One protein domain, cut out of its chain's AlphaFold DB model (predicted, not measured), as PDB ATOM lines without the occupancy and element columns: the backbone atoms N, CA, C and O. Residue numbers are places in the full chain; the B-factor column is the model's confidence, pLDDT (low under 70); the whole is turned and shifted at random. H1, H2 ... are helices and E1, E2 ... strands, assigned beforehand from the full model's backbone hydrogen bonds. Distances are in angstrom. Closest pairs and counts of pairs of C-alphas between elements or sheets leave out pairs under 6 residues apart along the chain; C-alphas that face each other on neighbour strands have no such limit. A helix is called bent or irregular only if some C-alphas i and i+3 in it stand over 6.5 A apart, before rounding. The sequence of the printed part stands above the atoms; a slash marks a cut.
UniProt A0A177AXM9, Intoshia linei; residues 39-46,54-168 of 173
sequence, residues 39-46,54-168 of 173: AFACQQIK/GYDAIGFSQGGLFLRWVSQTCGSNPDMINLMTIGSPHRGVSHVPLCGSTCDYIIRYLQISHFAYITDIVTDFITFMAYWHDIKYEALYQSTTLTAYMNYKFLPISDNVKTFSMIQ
ATOM      1  N   ALA A  39     294.196 233.432 279.356       93.94
ATOM      2  CA  ALA A  39     293.593 234.762 279.413       93.94
ATOM      3  C   ALA A  39     294.417 235.715 280.297       93.94
ATOM      4  O   ALA A  39     294.702 236.853 279.910       93.94
ATOM      5  N   PHE A  40     294.871 235.226 281.451       94.38
ATOM      6  CA  PHE A  40     295.736 235.977 282.352       94.38
ATOM      7  C   PHE A  40     297.086 236.305 281.700       94.38
ATOM      8  O   PHE A  40     297.547 237.444 281.778       94.38
ATOM      9  N   ALA A  41     297.702 235.343 281.006       94.44
ATOM     10  CA  ALA A  41     298.936 235.568 280.260       94.44
ATOM     11  C   ALA A  41     298.758 236.642 279.173       94.44
ATOM     12  O   ALA A  41     299.571 237.568 279.117       94.44
ATOM     13  N   CYS A  42     297.676 236.589 278.378       94.56
ATOM     14  CA  CYS A  42     297.349 237.641 277.407       94.56
ATOM     15  C   CYS A  42     297.290 239.019 278.087       94.56
ATOM     16  O   CYS A  42     297.883 239.987 277.607       94.56
ATOM     17  N   GLN A  43     296.592 239.116 279.225       94.94
ATOM     18  CA  GLN A  43     296.428 240.375 279.946       94.94
ATOM     19  C   GLN A  43     297.761 240.905 280.485       94.94
ATOM     20  O   GLN A  43     298.050 242.093 280.321       94.94
ATOM     21  N   GLN A  44     298.579 240.049 281.097       94.38
ATOM     22  CA  GLN A  44     299.898 240.425 281.612       94.38
ATOM     23  C   GLN A  44     300.808 240.932 280.495       94.38
ATOM     24  O   GLN A  44     301.447 241.974 280.647       94.38
ATOM     25  N   ILE A  45     300.829 240.236 279.357       94.88
ATOM     26  CA  ILE A  45     301.629 240.625 278.194       94.88
ATOM     27  C   ILE A  45     301.177 241.991 277.667       94.88
ATOM     28  O   ILE A  45     302.001 242.895 277.518       94.88
ATOM     29  N   LYS A  46     299.866 242.176 277.472       94.56
ATOM     30  CA  LYS A  46     299.278 243.416 276.943       94.56
ATOM     31  C   LYS A  46     299.576 244.648 277.799       94.56
ATOM     32  O   LYS A  46     299.824 245.727 277.267       94.56
ATOM     33  N   GLY A  54     307.436 244.739 270.925       93.56
ATOM     34  CA  GLY A  54     307.532 243.333 270.585       93.56
ATOM     35  C   GLY A  54     308.421 242.543 271.543       93.56
ATOM     36  O   GLY A  54     309.221 243.100 272.303       93.56
ATOM     37  N   TYR A  55     308.252 241.222 271.536       95.06
ATOM     38  CA  TYR A  55     308.955 240.324 272.447       95.06
ATOM     39  C   TYR A  55     309.239 238.949 271.849       95.06
ATOM     40  O   TYR A  55     308.495 238.445 271.012       95.06
ATOM     41  N   ASP A  56     310.307 238.325 272.340       95.12
ATOM     42  CA  ASP A  56     310.606 236.919 272.087       95.12
ATOM     43  C   ASP A  56     309.996 236.063 273.202       95.12
ATOM     44  O   ASP A  56     310.068 236.407 274.388       95.12
ATOM     45  N   ALA A  57     309.411 234.933 272.827       95.56
ATOM     46  CA  ALA A  57     308.752 233.996 273.719       95.56
ATOM     47  C   ALA A  57     309.524 232.671 273.752       95.56
ATOM     48  O   ALA A  57     309.842 232.103 272.708       95.56
ATOM     49  N   ILE A  58     309.816 232.162 274.953       94.81
ATOM     50  CA  ILE A  58     310.452 230.852 275.148       94.81
ATOM     51  C   ILE A  58     309.569 230.017 276.067       94.81
ATOM     52  O   ILE A  58     309.321 230.401 277.212       94.81
ATOM     53  N   GLY A  59     309.114 228.868 275.576       94.62
ATOM     54  CA  GLY A  59     308.275 227.936 276.315       94.62
ATOM     55  C   GLY A  59     308.925 226.570 276.473       94.62
ATOM     56  O   GLY A  59     309.449 226.006 275.520       94.62
ATOM     57  N   PHE A  60     308.856 226.022 277.680       92.38
ATOM     58  CA  PHE A  60     309.338 224.680 277.999       92.38
ATOM     59  C   PHE A  60     308.148 223.774 278.299       92.38
ATOM     60  O   PHE A  60     307.247 224.194 279.029       92.38
ATOM     61  N   SER A  61     308.152 222.539 277.787       91.88
ATOM     62  CA  SER A  61     307.088 221.557 278.041       91.88
ATOM     63  C   SER A  61     305.700 222.166 277.763       91.88
ATOM     64  O   SER A  61     305.511 222.774 276.706       91.88
ATOM     65  N   GLN A  62     304.735 222.106 278.686       92.44
ATOM     66  CA  GLN A  62     303.413 222.730 278.496       92.44
ATOM     67  C   GLN A  62     303.475 224.242 278.197       92.44
ATOM     68  O   GLN A  62     302.606 224.778 277.513       92.44
ATOM     69  N   GLY A  63     304.512 224.949 278.660       94.38
ATOM     70  CA  GLY A  63     304.631 226.397 278.485       94.38
ATOM     71  C   GLY A  63     304.760 226.825 277.021       94.38
ATOM     72  O   GLY A  63     304.267 227.886 276.653       94.38
ATOM     73  N   GLY A  64     305.371 226.003 276.162       95.00
ATOM     74  CA  GLY A  64     305.445 226.309 274.728       95.00
ATOM     75  C   GLY A  64     304.123 226.098 274.001       95.00
ATOM     76  O   GLY A  64     303.792 226.876 273.109       95.00
ATOM     77  N   LEU A  65     303.314 225.129 274.440       94.44
ATOM     78  CA  LEU A  65     301.938 224.984 273.966       94.44
ATOM     79  C   LEU A  65     301.113 226.235 274.301       94.44
ATOM     80  O   LEU A  65     300.387 226.749 273.454       94.44
ATOM     81  N   PHE A  66     301.275 226.757 275.517       95.38
ATOM     82  CA  PHE A  66     300.554 227.938 275.985       95.38
ATOM     83  C   PHE A  66     300.997 229.218 275.281       95.38
ATOM     84  O   PHE A  66     300.163 230.040 274.919       95.38
ATOM     85  N   LEU A  67     302.296 229.386 275.031       95.44
ATOM     86  CA  LEU A  67     302.781 230.531 274.260       95.44
ATOM     87  C   LEU A  67     302.357 230.450 272.790       95.44
ATOM     88  O   LEU A  67     302.055 231.482 272.195       95.44
ATOM     89  N   ARG A  68     302.232 229.243 272.224       94.62
ATOM     90  CA  ARG A  68     301.601 229.073 270.911       94.62
ATOM     91  C   ARG A  68     300.144 229.543 270.940       94.62
ATOM     92  O   ARG A  68     299.782 230.363 270.105       94.62
ATOM     93  N   TRP A  69     299.356 229.138 271.939       93.62
ATOM     94  CA  TRP A  69     297.990 229.652 272.110       93.62
ATOM     95  C   TRP A  69     297.965 231.182 272.190       93.62
ATOM     96  O   TRP A  69     297.218 231.829 271.463       93.62
ATOM     97  N   VAL A  70     298.833 231.777 273.014       93.38
ATOM     98  CA  VAL A  70     298.955 233.237 273.146       93.38
ATOM     99  C   VAL A  70     299.197 233.898 271.786       93.38
ATOM    100  O   VAL A  70     298.525 234.875 271.456       93.38
ATOM    101  N   SER A  71     300.097 233.336 270.974       93.12
ATOM    102  CA  SER A  71     300.380 233.831 269.620       93.12
ATOM    103  C   SER A  71     299.199 233.699 268.652       93.12
ATOM    104  O   SER A  71     299.124 234.441 267.681       93.12
ATOM    105  N   GLN A  72     298.283 232.763 268.905       91.06
ATOM    106  CA  GLN A  72     297.114 232.491 268.070       91.06
ATOM    107  C   GLN A  72     295.893 233.330 268.489       91.06
ATOM    108  O   GLN A  72     295.053 233.638 267.647       91.06
ATOM    109  N   THR A  73     295.761 233.694 269.776       88.69
ATOM    110  CA  THR A  73     294.496 234.241 270.314       88.69
ATOM    111  C   THR A  73     294.579 235.618 270.960       88.69
ATOM    112  O   THR A  73     293.554 236.286 271.054       88.69
ATOM    113  N   CYS A  74     295.736 236.062 271.467       89.31
ATOM    114  CA  CYS A  74     295.796 237.317 272.236       89.31
ATOM    115  C   CYS A  74     295.750 238.586 271.359       89.31
ATOM    116  O   CYS A  74     295.701 239.692 271.903       89.31
ATOM    117  N   GLY A  75     295.748 238.437 270.029       83.81
ATOM    118  CA  GLY A  75     295.822 239.537 269.068       83.81
ATOM    119  C   GLY A  75     297.213 240.173 268.978       83.81
ATOM    120  O   GLY A  75     298.157 239.753 269.646       83.81
ATOM    121  N   SER A  76     297.332 241.198 268.134       78.69
ATOM    122  CA  SER A  76     298.529 242.040 268.018       78.69
ATOM    123  C   SER A  76     298.549 243.131 269.097       78.69
ATOM    124  O   SER A  76     297.486 243.591 269.523       78.69
ATOM    125  N   ASN A  77     299.746 243.613 269.451       83.06
ATOM    126  CA  ASN A  77     300.034 244.650 270.462       83.06
ATOM    127  C   ASN A  77     300.057 244.184 271.948       83.06
ATOM    128  O   ASN A  77     299.032 244.248 272.641       83.06
ATOM    129  N   PRO A  78     301.240 243.826 272.491       92.56
ATOM    130  CA  PRO A  78     302.534 243.776 271.807       92.56
ATOM    131  C   PRO A  78     302.691 242.534 270.928       92.56
ATOM    132  O   PRO A  78     302.137 241.480 271.229       92.56
ATOM    133  N   ASP A  79     303.486 242.649 269.866       93.31
ATOM    134  CA  ASP A  79     303.707 241.542 268.937       93.31
ATOM    135  C   ASP A  79     304.703 240.515 269.485       93.31
ATOM    136  O   ASP A  79     305.798 240.852 269.943       93.31
ATOM    137  N   MET A  80     304.336 239.239 269.400       95.25
ATOM    138  CA  MET A  80     305.290 238.151 269.584       95.25
ATOM    139  C   MET A  80     306.142 238.046 268.317       95.25
ATOM    140  O   MET A  80     305.624 237.716 267.258       95.25
ATOM    141  N   ILE A  81     307.438 238.337 268.417       95.19
ATOM    142  CA  ILE A  81     308.346 238.390 267.261       95.19
ATOM    143  C   ILE A  81     308.904 237.006 266.941       95.19
ATOM    144  O   ILE A  81     308.916 236.595 265.782       95.19
ATOM    145  N   ASN A  82     309.357 236.282 267.965       95.62
ATOM    146  CA  ASN A  82     309.860 234.919 267.837       95.62
ATOM    147  C   ASN A  82     309.245 234.031 268.917       95.62
ATOM    148  O   ASN A  82     309.127 234.447 270.072       95.62
ATOM    149  N   LEU A  83     308.918 232.794 268.555       96.12
ATOM    150  CA  LEU A  83     308.466 231.759 269.477       96.12
ATOM    151  C   LEU A  83     309.433 230.576 269.429       96.12
ATOM    152  O   LEU A  83     309.603 229.946 268.389       96.12
ATOM    153  N   MET A  84     310.048 230.252 270.562       96.00
ATOM    154  CA  MET A  84     310.866 229.055 270.740       96.00
ATOM    155  C   MET A  84     310.184 228.112 271.726       96.00
ATOM    156  O   MET A  84     309.890 228.501 272.858       96.00
ATOM    157  N   THR A  85     309.964 226.866 271.320       95.44
ATOM    158  CA  THR A  85     309.390 225.830 272.182       95.44
ATOM    159  C   THR A  85     310.353 224.662 272.333       95.44
ATOM    160  O   THR A  85     310.997 224.230 271.376       95.44
ATOM    161  N   ILE A  86     310.495 224.185 273.569       93.25
ATOM    162  CA  ILE A  86     311.462 223.152 273.948       93.25
ATOM    163  C   ILE A  86     310.695 222.005 274.606       93.25
ATOM    164  O   ILE A  86     310.164 222.164 275.712       93.25
ATOM    165  N   GLY A  87     310.608 220.868 273.909       90.56
ATOM    166  CA  GLY A  87     309.907 219.664 274.382       90.56
ATOM    167  C   GLY A  87     308.398 219.856 274.591       90.56
ATOM    168  O   GLY A  87     307.812 219.260 275.493       90.56
ATOM    169  N   SER A  88     307.762 220.753 273.832       93.38
ATOM    170  CA  SER A  88     306.346 221.096 274.012       93.38
ATOM    171  C   SER A  88     305.403 220.151 273.255       93.38
ATOM    172  O   SER A  88     305.602 219.937 272.058       93.38
ATOM    173  N   PRO A  89     304.325 219.645 273.890       93.06
ATOM    174  CA  PRO A  89     303.407 218.693 273.264       93.06
ATOM    175  C   PRO A  89     302.418 219.398 272.320       93.06
ATOM    176  O   PRO A  89     301.233 219.532 272.616       93.06
ATOM    177  N   HIS A  90     302.885 219.864 271.157       93.50
ATOM    178  CA  HIS A  90     302.054 220.603 270.189       93.50
ATOM    179  C   HIS A  90     300.885 219.786 269.609       93.50
ATOM    180  O   HIS A  90     299.876 220.359 269.191       93.50
ATOM    181  N   ARG A  91     300.993 218.453 269.626       92.31
ATOM    182  CA  ARG A  91     299.904 217.521 269.295       92.31
ATOM    183  C   ARG A  91     299.300 216.839 270.525       92.31
ATOM    184  O   ARG A  91     298.588 215.864 270.356       92.31
ATOM    185  N   GLY A  92     299.560 217.338 271.729       93.31
ATOM    186  CA  GLY A  92     299.104 216.712 272.965       93.31
ATOM    187  C   GLY A  92     299.910 215.474 273.360       93.31
ATOM    188  O   GLY A  92     300.939 215.170 272.753       93.31
ATOM    189  N   VAL A  93     299.452 214.791 274.408       92.19
ATOM    190  CA  VAL A  93     300.055 213.566 274.959       92.19
ATOM    191  C   VAL A  93     298.986 212.510 275.221       92.19
ATOM    192  O   VAL A  93     297.862 212.849 275.571       92.19
ATOM    193  N   SER A  94     299.339 211.233 275.097       89.00
ATOM    194  CA  SER A  94     298.427 210.098 275.325       89.00
ATOM    195  C   SER A  94     298.902 209.156 276.434       89.00
ATOM    196  O   SER A  94     298.417 208.032 276.557       89.00
ATOM    197  N   HIS A  95     299.922 209.575 277.178       85.88
ATOM    198  CA  HIS A  95     300.550 208.822 278.255       85.88
ATOM    199  C   HIS A  95     301.010 209.781 279.348       85.88
ATOM    200  O   HIS A  95     301.246 210.969 279.094       85.88
ATOM    201  N   VAL A  96     301.150 209.263 280.563       82.50
ATOM    202  CA  VAL A  96     301.702 210.024 281.683       82.50
ATOM    203  C   VAL A  96     303.217 209.790 281.712       82.50
ATOM    204  O   VAL A  96     303.635 208.635 281.856       82.50
ATOM    205  N   PRO A  97     304.052 210.842 281.593       73.19
ATOM    206  CA  PRO A  97     305.502 210.685 281.645       73.19
ATOM    207  C   PRO A  97     305.931 209.939 282.909       73.19
ATOM    208  O   PRO A  97     305.399 210.190 283.992       73.19
ATOM    209  N   LEU A  98     306.895 209.026 282.771       76.50
ATOM    210  CA  LEU A  98     307.445 208.210 283.865       76.50
ATOM    211  C   LEU A  98     306.446 207.243 284.540       76.50
ATOM    212  O   LEU A  98     306.787 206.626 285.546       76.50
ATOM    213  N   CYS A  99     305.234 207.074 283.995       79.19
ATOM    214  CA  CYS A  99     304.204 206.203 284.577       79.19
ATOM    215  C   CYS A  99     304.311 204.734 284.107       79.19
ATOM    216  O   CYS A  99     303.781 203.830 284.754       79.19
ATOM    217  N   GLY A 100     305.047 204.476 283.018       84.00
ATOM    218  CA  GLY A 100     305.334 203.132 282.506       84.00
ATOM    219  C   GLY A 100     304.119 202.383 281.936       84.00
ATOM    220  O   GLY A 100     302.988 202.867 281.936       84.00
ATOM    221  N   SER A 101     304.354 201.155 281.463       86.44
ATOM    222  CA  SER A 101     303.359 200.356 280.729       86.44
ATOM    223  C   SER A 101     302.128 199.968 281.556       86.44
ATOM    224  O   SER A 101     301.025 199.904 281.016       86.44
ATOM    225  N   THR A 102     302.282 199.742 282.864       86.88
ATOM    226  CA  THR A 102     301.164 199.416 283.765       86.88
ATOM    227  C   THR A 102     300.154 200.559 283.842       86.88
ATOM    228  O   THR A 102     298.948 200.328 283.834       86.88
ATOM    229  N   CYS A 103     300.635 201.799 283.884       87.31
ATOM    230  CA  CYS A 103     299.789 202.982 283.939       87.31
ATOM    231  C   CYS A 103     299.035 203.189 282.625       87.31
ATOM    232  O   CYS A 103     297.816 203.348 282.636       87.31
ATOM    233  N   ASP A 104     299.729 203.069 281.493       86.50
ATOM    234  CA  ASP A 104     299.101 203.139 280.172       86.50
ATOM    235  C   ASP A 104     298.044 202.042 279.988       86.50
ATOM    236  O   ASP A 104     296.979 202.281 279.414       86.50
ATOM    237  N   TYR A 105     298.299 200.843 280.521       89.56
ATOM    238  CA  TYR A 105     297.315 199.765 280.546       89.56
ATOM    239  C   TYR A 105     296.077 200.148 281.363       89.56
ATOM    240  O   TYR A 105     294.964 199.990 280.868       89.56
ATOM    241  N   ILE A 106     296.247 200.697 282.572       89.56
ATOM    242  CA  ILE A 106     295.128 201.136 283.422       89.56
ATOM    243  C   ILE A 106     294.308 202.227 282.725       89.56
ATOM    244  O   ILE A 106     293.082 202.131 282.684       89.56
ATOM    245  N   ILE A 107     294.967 203.228 282.135       89.88
ATOM    246  CA  ILE A 107     294.314 204.321 281.398       89.88
ATOM    247  C   ILE A 107     293.441 203.759 280.272       89.88
ATOM    248  O   ILE A 107     292.282 204.158 280.131       89.88
ATOM    249  N   ARG A 108     293.971 202.805 279.496       89.31
ATOM    250  CA  ARG A 108     293.241 202.163 278.392       89.31
ATOM    251  C   ARG A 108     292.115 201.260 278.887       89.31
ATOM    252  O   ARG A 108     291.014 201.325 278.344       89.31
ATOM    253  N   TYR A 109     292.379 200.438 279.901       92.19
ATOM    254  CA  TYR A 109     291.426 199.472 280.451       92.19
ATOM    255  C   TYR A 109     290.221 200.170 281.090       92.19
ATOM    256  O   TYR A 109     289.079 199.814 280.808       92.19
ATOM    257  N   LEU A 110     290.467 201.218 281.881       92.62
ATOM    258  CA  LEU A 110     289.422 202.036 282.501       92.62
ATOM    259  C   LEU A 110     288.838 203.092 281.553       92.62
ATOM    260  O   LEU A 110     287.971 203.856 281.963       92.62
ATOM    261  N   GLN A 111     289.304 203.156 280.301       92.62
ATOM    262  CA  GLN A 111     288.881 204.137 279.300       92.62
ATOM    263  C   GLN A 111     288.925 205.586 279.813       92.62
ATOM    264  O   GLN A 111     288.027 206.379 279.531       92.62
ATOM    265  N   ILE A 112     289.978 205.947 280.554       90.94
ATOM    266  CA  ILE A 112     290.122 207.282 281.159       90.94
ATOM    267  C   ILE A 112     290.001 208.384 280.104       90.94
ATOM    268  O   ILE A 112     289.327 209.381 280.347       90.94
ATOM    269  N   SER A 113     290.571 208.176 278.913       92.25
ATOM    270  CA  SER A 113     290.452 209.114 277.794       92.25
ATOM    271  C   SER A 113     289.003 209.356 277.382       92.25
ATOM    272  O   SER A 113     288.621 210.496 277.166       92.25
ATOM    273  N   HIS A 114     288.174 208.306 277.318       93.25
ATOM    274  CA  HIS A 114     286.757 208.464 276.995       93.25
ATOM    275  C   HIS A 114     286.085 209.368 278.022       93.25
ATOM    276  O   HIS A 114     285.504 210.376 277.643       93.25
ATOM    277  N   PHE A 115     286.239 209.054 279.315       90.25
ATOM    278  CA  PHE A 115     285.671 209.844 280.410       90.25
ATOM    279  C   PHE A 115     286.148 211.296 280.407       90.25
ATOM    280  O   PHE A 115     285.344 212.192 280.654       90.25
ATOM    281  N   ALA A 116     287.422 211.530 280.089       91.56
ATOM    282  CA  ALA A 116     287.981 212.871 279.981       91.56
ATOM    283  C   ALA A 116     287.320 213.712 278.877       91.56
ATOM    284  O   ALA A 116     287.336 214.932 278.985       91.56
ATOM    285  N   TYR A 117     286.733 213.079 277.854       94.56
ATOM    286  CA  TYR A 117     286.096 213.763 276.726       94.56
ATOM    287  C   TYR A 117     284.562 213.659 276.702       94.56
ATOM    288  O   TYR A 117     283.944 214.126 275.748       94.56
ATOM    289  N   ILE A 118     283.920 213.041 277.703       89.44
ATOM    290  CA  ILE A 118     282.443 213.014 277.773       89.44
ATOM    291  C   ILE A 118     281.903 214.440 277.941       89.44
ATOM    292  O   ILE A 118     280.868 214.783 277.371       89.44
ATOM    293  N   THR A 119     282.607 215.263 278.716       88.88
ATOM    294  CA  THR A 119     282.316 216.683 278.912       88.88
ATOM    295  C   THR A 119     283.602 217.500 278.834       88.88
ATOM    296  O   THR A 119     284.699 216.978 279.026       88.88
ATOM    297  N   ASP A 120     283.462 218.797 278.586       89.69
ATOM    298  CA  ASP A 120     284.545 219.787 278.630       89.69
ATOM    299  C   ASP A 120     285.041 220.075 280.058       89.69
ATOM    300  O   ASP A 120     286.165 220.529 280.248       89.69
ATOM    301  N   ILE A 121     284.255 219.748 281.089       93.25
ATOM    302  CA  ILE A 121     284.583 220.016 282.499       93.25
ATOM    303  C   ILE A 121     285.981 219.502 282.876       93.25
ATOM    304  O   ILE A 121     286.736 220.199 283.555       93.25
ATOM    305  N   VAL A 122     286.343 218.285 282.460       94.31
ATOM    306  CA  VAL A 122     287.640 217.688 282.823       94.31
ATOM    307  C   VAL A 122     288.788 218.429 282.140       94.31
ATOM    308  O   VAL A 122     289.793 218.737 282.785       94.31
ATOM    309  N   THR A 123     288.636 218.738 280.855       93.81
ATOM    310  CA  THR A 123     289.643 219.428 280.040       93.81
ATOM    311  C   THR A 123     289.774 220.907 280.411       93.81
ATOM    312  O   THR A 123     290.874 221.454 280.348       93.81
ATOM    313  N   ASP A 124     288.695 221.530 280.884       94.06
ATOM    314  CA  ASP A 124     288.652 222.925 281.330       94.06
ATOM    315  C   ASP A 124     289.111 223.103 282.775       94.06
ATOM    316  O   ASP A 124     289.578 224.180 283.157       94.06
ATOM    317  N   PHE A 125     289.007 222.055 283.596       95.12
ATOM    318  CA  PHE A 125     289.473 222.091 284.975       95.12
ATOM    319  C   PHE A 125     290.923 221.629 285.110       95.12
ATOM    320  O   PHE A 125     291.682 222.274 285.830       95.12
ATOM    321  N   ILE A 126     291.334 220.545 284.442       94.50
ATOM    322  CA  ILE A 126     292.666 219.941 284.593       94.50
ATOM    323  C   ILE A 126     293.542 220.308 283.398       94.50
ATOM    324  O   ILE A 126     293.324 219.866 282.274       94.50
ATOM    325  N   THR A 127     294.622 221.044 283.660       94.94
ATOM    326  CA  THR A 127     295.515 221.558 282.610       94.94
ATOM    327  C   THR A 127     296.118 220.454 281.750       94.94
ATOM    328  O   THR A 127     296.153 220.581 280.533       94.94
ATOM    329  N   PHE A 128     296.571 219.365 282.371       92.94
ATOM    330  CA  PHE A 128     297.124 218.224 281.642       92.94
ATOM    331  C   PHE A 128     296.103 217.594 280.683       92.94
ATOM    332  O   PHE A 128     296.457 217.200 279.575       92.94
ATOM    333  N   MET A 129     294.822 217.568 281.068       94.25
ATOM    334  CA  MET A 129     293.752 217.002 280.244       94.25
ATOM    335  C   MET A 129     293.382 217.894 279.057       94.25
ATOM    336  O   MET A 129     292.991 217.385 278.012       94.25
ATOM    337  N   ALA A 130     293.608 219.206 279.146       95.12
ATOM    338  CA  ALA A 130     293.395 220.141 278.035       95.12
ATOM    339  C   ALA A 130     294.256 219.845 276.791       95.12
ATOM    340  O   ALA A 130     293.969 220.320 275.685       95.12
ATOM    341  N   TYR A 131     295.334 219.082 276.967       95.19
ATOM    342  CA  TYR A 131     296.196 218.600 275.894       95.19
ATOM    343  C   TYR A 131     296.385 217.082 275.921       95.19
ATOM    344  O   TYR A 131     297.312 216.563 275.301       95.19
ATOM    345  N   TRP A 132     295.491 216.360 276.596       95.38
ATOM    346  CA  TRP A 132     295.415 214.913 276.467       95.38
ATOM    347  C   TRP A 132     294.835 214.566 275.100       95.38
ATOM    348  O   TRP A 132     293.771 215.067 274.735       95.38
ATOM    349  N   HIS A 133     295.516 213.717 274.342       95.12
ATOM    350  CA  HIS A 133     295.151 213.356 272.979       95.12
ATOM    351  C   HIS A 133     295.259 211.845 272.790       95.12
ATOM    352  O   HIS A 133     296.328 211.311 272.507       95.12
ATOM    353  N   ASP A 134     294.132 211.156 272.929       94.00
ATOM    354  CA  ASP A 134     294.000 209.741 272.602       94.00
ATOM    355  C   ASP A 134     293.333 209.575 271.233       94.00
ATOM    356  O   ASP A 134     292.137 209.828 271.075       94.00
ATOM    357  N   ILE A 135     294.114 209.100 270.259       92.00
ATOM    358  CA  ILE A 135     293.702 208.914 268.857       92.00
ATOM    359  C   ILE A 135     292.473 207.997 268.744       92.00
ATOM    360  O   ILE A 135     291.685 208.119 267.805       92.00
ATOM    361  N   LYS A 136     292.252 207.092 269.709       93.44
ATOM    362  CA  LYS A 136     291.067 206.222 269.724       93.44
ATOM    363  C   LYS A 136     289.758 207.019 269.808       93.44
ATOM    364  O   LYS A 136     288.739 206.562 269.295       93.44
ATOM    365  N   TYR A 137     289.778 208.186 270.447       94.06
ATOM    366  CA  TYR A 137     288.604 209.026 270.697       94.06
ATOM    367  C   TYR A 137     288.698 210.373 269.967       94.06
ATOM    368  O   TYR A 137     288.221 211.388 270.472       94.06
ATOM    369  N   GLU A 138     289.282 210.380 268.766       93.81
ATOM    370  CA  GLU A 138     289.596 211.587 267.989       93.81
ATOM    371  C   GLU A 138     288.421 212.567 267.848       93.81
ATOM    372  O   GLU A 138     288.584 213.766 268.054       93.81
ATOM    373  N   ALA A 139     287.216 212.073 267.546       93.62
ATOM    374  CA  ALA A 139     286.040 212.929 267.375       93.62
ATOM    375  C   ALA A 139     285.664 213.687 268.663       93.62
ATOM    376  O   ALA A 139     285.303 214.860 268.603       93.62
ATOM    377  N   LEU A 140     285.783 213.032 269.825       93.94
ATOM    378  CA  LEU A 140     285.522 213.650 271.127       93.94
ATOM    379  C   LEU A 140     286.672 214.575 271.538       93.94
ATOM    380  O   LEU A 140     286.444 215.680 272.023       93.94
ATOM    381  N   TYR A 141     287.916 214.163 271.289       94.44
ATOM    382  CA  TYR A 141     289.095 215.005 271.481       94.44
ATOM    383  C   TYR A 141     288.975 216.330 270.709       94.44
ATOM    384  O   TYR A 141     289.274 217.396 271.259       94.44
ATOM    385  N   GLN A 142     288.480 216.274 269.465       93.31
ATOM    386  CA  GLN A 142     288.310 217.441 268.601       93.31
ATOM    387  C   GLN A 142     287.278 218.454 269.097       93.31
ATOM    388  O   GLN A 142     287.429 219.655 268.852       93.31
ATOM    389  N   SER A 143     286.242 217.993 269.798       91.12
ATOM    390  CA  SER A 143     285.186 218.859 270.322       91.12
ATOM    391  C   SER A 143     285.462 219.397 271.726       91.12
ATOM    392  O   SER A 143     284.868 220.413 272.080       91.12
ATOM    393  N   THR A 144     286.352 218.767 272.501       91.12
ATOM    394  CA  THR A 144     286.500 219.047 273.943       91.12
ATOM    395  C   THR A 144     287.828 219.671 274.348       91.12
ATOM    396  O   THR A 144     287.883 220.385 275.344       91.12
ATOM    397  N   THR A 145     288.914 219.449 273.602       93.50
ATOM    398  CA  THR A 145     290.244 219.851 274.081       93.50
ATOM    399  C   THR A 145     290.751 221.167 273.506       93.50
ATOM    400  O   THR A 145     290.558 221.521 272.339       93.50
ATOM    401  N   LEU A 146     291.537 221.854 274.330       92.44
ATOM    402  CA  LEU A 146     292.248 223.076 273.977       92.44
ATOM    403  C   LEU A 146     293.251 222.840 272.836       92.44
ATOM    404  O   LEU A 146     293.382 223.654 271.920       92.44
ATOM    405  N   THR A 147     293.938 221.696 272.855       93.25
ATOM    406  CA  THR A 147     294.908 221.341 271.805       93.25
ATOM    407  C   THR A 147     294.248 221.040 270.477       93.25
ATOM    408  O   THR A 147     294.761 221.473 269.440       93.25
ATOM    409  N   ALA A 148     293.087 220.389 270.487       93.31
ATOM    410  CA  ALA A 148     292.343 220.216 269.259       93.31
ATOM    411  C   ALA A 148     291.810 221.540 268.709       93.31
ATOM    412  O   ALA A 148     291.913 221.771 267.507       93.31
ATOM    413  N   TYR A 149     291.321 222.436 269.571       91.31
ATOM    414  CA  TYR A 149     290.891 223.766 269.143       91.31
ATOM    415  C   TYR A 149     292.006 224.504 268.386       91.31
ATOM    416  O   TYR A 149     291.777 224.993 267.281       91.31
ATOM    417  N   MET A 150     293.237 224.495 268.912       91.12
ATOM    418  CA  MET A 150     294.390 225.092 268.220       91.12
ATOM    419  C   MET A 150     294.730 224.417 266.888       91.12
ATOM    420  O   MET A 150     295.214 225.091 265.982       91.12
ATOM    421  N   ASN A 151     294.569 223.096 266.795       91.69
ATOM    422  CA  ASN A 151     295.085 222.309 265.674       91.69
ATOM    423  C   ASN A 151     294.068 222.122 264.537       91.69
ATOM    424  O   ASN A 151     294.483 222.047 263.385       91.69
ATOM    425  N   TYR A 152     292.768 222.062 264.837       88.00
ATOM    426  CA  TYR A 152     291.716 221.732 263.862       88.00
ATOM    427  C   TYR A 152     290.770 222.884 263.549       88.00
ATOM    428  O   TYR A 152     290.206 222.915 262.461       88.00
ATOM    429  N   LYS A 153     290.609 223.864 264.448       82.50
ATOM    430  CA  LYS A 153     289.825 225.075 264.141       82.50
ATOM    431  C   LYS A 153     290.670 226.175 263.487       82.50
ATOM    432  O   LYS A 153     290.258 227.328 263.478       82.50
ATOM    433  N   PHE A 154     291.825 225.791 262.929       63.41
ATOM    434  CA  PHE A 154     292.716 226.604 262.096       63.41
ATOM    435  C   PHE A 154     292.923 228.027 262.617       63.41
ATOM    436  O   PHE A 154     292.734 228.992 261.887       63.41
ATOM    437  N   LEU A 155     293.342 228.167 263.875       68.06
ATOM    438  CA  LEU A 155     293.944 229.421 264.304       68.06
ATOM    439  C   LEU A 155     295.389 229.427 263.792       68.06
ATOM    440  O   LEU A 155     296.214 228.719 264.374       68.06
ATOM    441  N   PRO A 156     295.741 230.138 262.707       78.81
ATOM    442  CA  PRO A 156     297.143 230.263 262.351       78.81
ATOM    443  C   PRO A 156     297.883 230.949 263.502       78.81
ATOM    444  O   PRO A 156     297.318 231.749 264.251       78.81
ATOM    445  N   ILE A 157     299.161 230.613 263.665       81.31
ATOM    446  CA  ILE A 157     300.049 231.457 264.465       81.31
ATOM    447  C   ILE A 157     300.003 232.858 263.851       81.31
ATOM    448  O   ILE A 157     299.968 232.971 262.628       81.31
ATOM    449  N   SER A 158     299.966 233.901 264.686       80.56
ATOM    450  CA  SER A 158     299.934 235.281 264.199       80.56
ATOM    451  C   SER A 158     301.022 235.522 263.152       80.56
ATOM    452  O   SER A 158     302.186 235.199 263.389       80.56
ATOM    453  N   ASP A 159     300.648 236.169 262.046       81.44
ATOM    454  CA  ASP A 159     301.564 236.561 260.966       81.44
ATOM    455  C   ASP A 159     302.722 237.457 261.452       81.44
ATOM    456  O   ASP A 159     303.741 237.601 260.778       81.44
ATOM    457  N   ASN A 160     302.595 238.039 262.650       84.06
ATOM    458  CA  ASN A 160     303.636 238.847 263.281       84.06
ATOM    459  C   ASN A 160     304.781 237.997 263.867       84.06
ATOM    460  O   ASN A 160     305.869 238.531 264.113       84.06
ATOM    461  N   VAL A 161     304.571 236.688 264.064       87.25
ATOM    462  CA  VAL A 161     305.621 235.754 264.488       87.25
ATOM    463  C   VAL A 161     306.512 235.449 263.290       87.25
ATOM    464  O   VAL A 161     306.174 234.662 262.411       87.25
ATOM    465  N   LYS A 162     307.703 236.046 263.281       90.75
ATOM    466  CA  LYS A 162     308.683 235.880 262.199       90.75
ATOM    467  C   LYS A 162     309.308 234.492 262.190       90.75
ATOM    468  O   LYS A 162     309.594 233.955 261.127       90.75
ATOM    469  N   THR A 163     309.547 233.934 263.377       92.88
ATOM    470  CA  THR A 163     310.173 232.617 263.534       92.88
ATOM    471  C   THR A 163     309.454 231.805 264.601       92.88
ATOM    472  O   THR A 163     309.323 232.257 265.742       92.88
ATOM    473  N   PHE A 164     309.055 230.582 264.247       93.06
ATOM    474  CA  PHE A 164     308.564 229.577 265.187       93.06
ATOM    475  C   PHE A 164     309.499 228.358 265.198       93.06
ATOM    476  O   PHE A 164     309.481 227.534 264.285       93.06
ATOM    477  N   SER A 165     310.329 228.256 266.237       93.19
ATOM    478  CA  SER A 165     311.329 227.198 266.402       93.19
ATOM    479  C   SER A 165     310.844 226.132 267.381       93.19
ATOM    480  O   SER A 165     310.617 226.433 268.552       93.19
ATOM    481  N   MET A 166     310.763 224.882 266.923       91.38
ATOM    482  CA  MET A 166     310.453 223.717 267.757       91.38
ATOM    483  C   MET A 166     311.712 222.866 267.929       91.38
ATOM    484  O   MET A 166     312.282 222.397 266.945       91.38
ATOM    485  N   ILE A 167     312.161 222.692 269.173       86.25
ATOM    486  CA  ILE A 167     313.384 221.953 269.512       86.25
ATOM    487  C   ILE A 167     313.024 220.804 270.461       86.25
ATOM    488  O   ILE A 167     312.298 220.998 271.439       86.25
ATOM    489  N   GLN A 168     313.548 219.610 270.189       83.12
ATOM    490  CA  GLN A 168     313.326 218.408 270.992       83.12
ATOM    491  C   GLN A 168     314.599 217.556 271.023       83.12
ATOM    492  O   GLN A 168     315.292 217.458 270.006       83.12
TER     493      GLN A 168
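This is residues 39 to 46 and 54 to 168 of the 173 residues of a protein of Intoshia linei (UniProt A0A177AXM9). A small parallel sheet, E1, E2 and E3, with H2 covering one face and the other face bare, makes one end of an elongated domain, and short helices, H3 to H7, spread away from it toward the other end. H3 is at the far end, reached by the long stretch 87 to 99, and residues 97 to 102 stick out; H1 is near H2 at the sheet's end of the domain. The printed part has 123 residues with seven named helices and three named strands, in the order H1 E1 H2 E2 H3 H4 H5 H6 H7 E3; the sheet's order is E1 E2 E3, and the class is mixed. The whole is compact, with a radius of gyration of the C-alphas of 15.5 A, and spans 48 by 28 by 23 A.

Find C-alpha 39 at (293.593, 234.762, 279.413); from there H1 runs over residues 39 to 46, 10.6 A long. After the cut, E1 holds residues 55 to 60, 16.6 A, H2 residues 62 to 73, 16.7 A, and E2 residues 80 to 86, 16.8 A. Look for C-alpha 100 at (305.334, 203.132, 282.506), where H3 begins, residues 100 to 109, 14.5 A. Then come H4, residues 112 to 116, H5, residues 120 to 125, H6, residues 135 to 144, 13.4 A, and H7, residues 146 to 152. H6 is irregular: C-alphas 136 and 139 are 8.7 A apart. E3, residues 163 to 167, ends at C-alpha 167, (313.384, 221.953, 269.512).

Start at the sheet: E1 and E2 are parallel at 15 degrees, with N 57 and O 82 at 2.8 A, and E2 and E3 at 8 degrees, with N 165 and O 83 at 2.8 A, within hydrogen-bond range. H2 is on the sheet at a height of 8.3 A, over E1 and E2, making two layers, a helix on one face of a sheet; its closest C-alphas to E2 are those of Gly 64 and Thr 85, 4.7 A. E1, H2 and E2 form a strand-helix-strand unit, two parallel neighbour strands with a helix between, its crossover right-handed; E2, H3 to H7 and E3 form another. H1 and H2 are close but not clearly touching, Cys 42 to Val 70 at 6.3 A between C-alphas, as are H2 and H7, Trp 69 to Met 150 at 7.0 A. H6 and H7 touch only at the corner, about perpendicular at 78 degrees, closest at the C-alphas of Gln 142 and Ala 148, 4.9 A. H4 and H6 only just touch, with 3 pairs of C-alphas within 8 A, the closest those of His 114 and Tyr 137, 6.6 A. H5 and H6 are close but not clearly touching, at Asp 120 and Thr 144, 5.1 A between C-alphas; so are H3 and H4, at Ile 107 and Ser 113, 7.1 A. Each O i to N i+4 pair is within hydrogen-bond range in H1, H2, H3, H4, H5 and H7, and 4 of 6 are in H6.

The C-alphas of Gly 54 and Tyr 109, the two farthest apart, are 47.8 A apart. Residues 47 to 53 are not printed, and C-alphas 46 and 54 are 10.4 A apart across the cut. Of the links that are printed whole, E2 to H3 is long, with 13 residues. Mean pLDDT of the printed part is 90.8, and residues 154 to 155 are under 70.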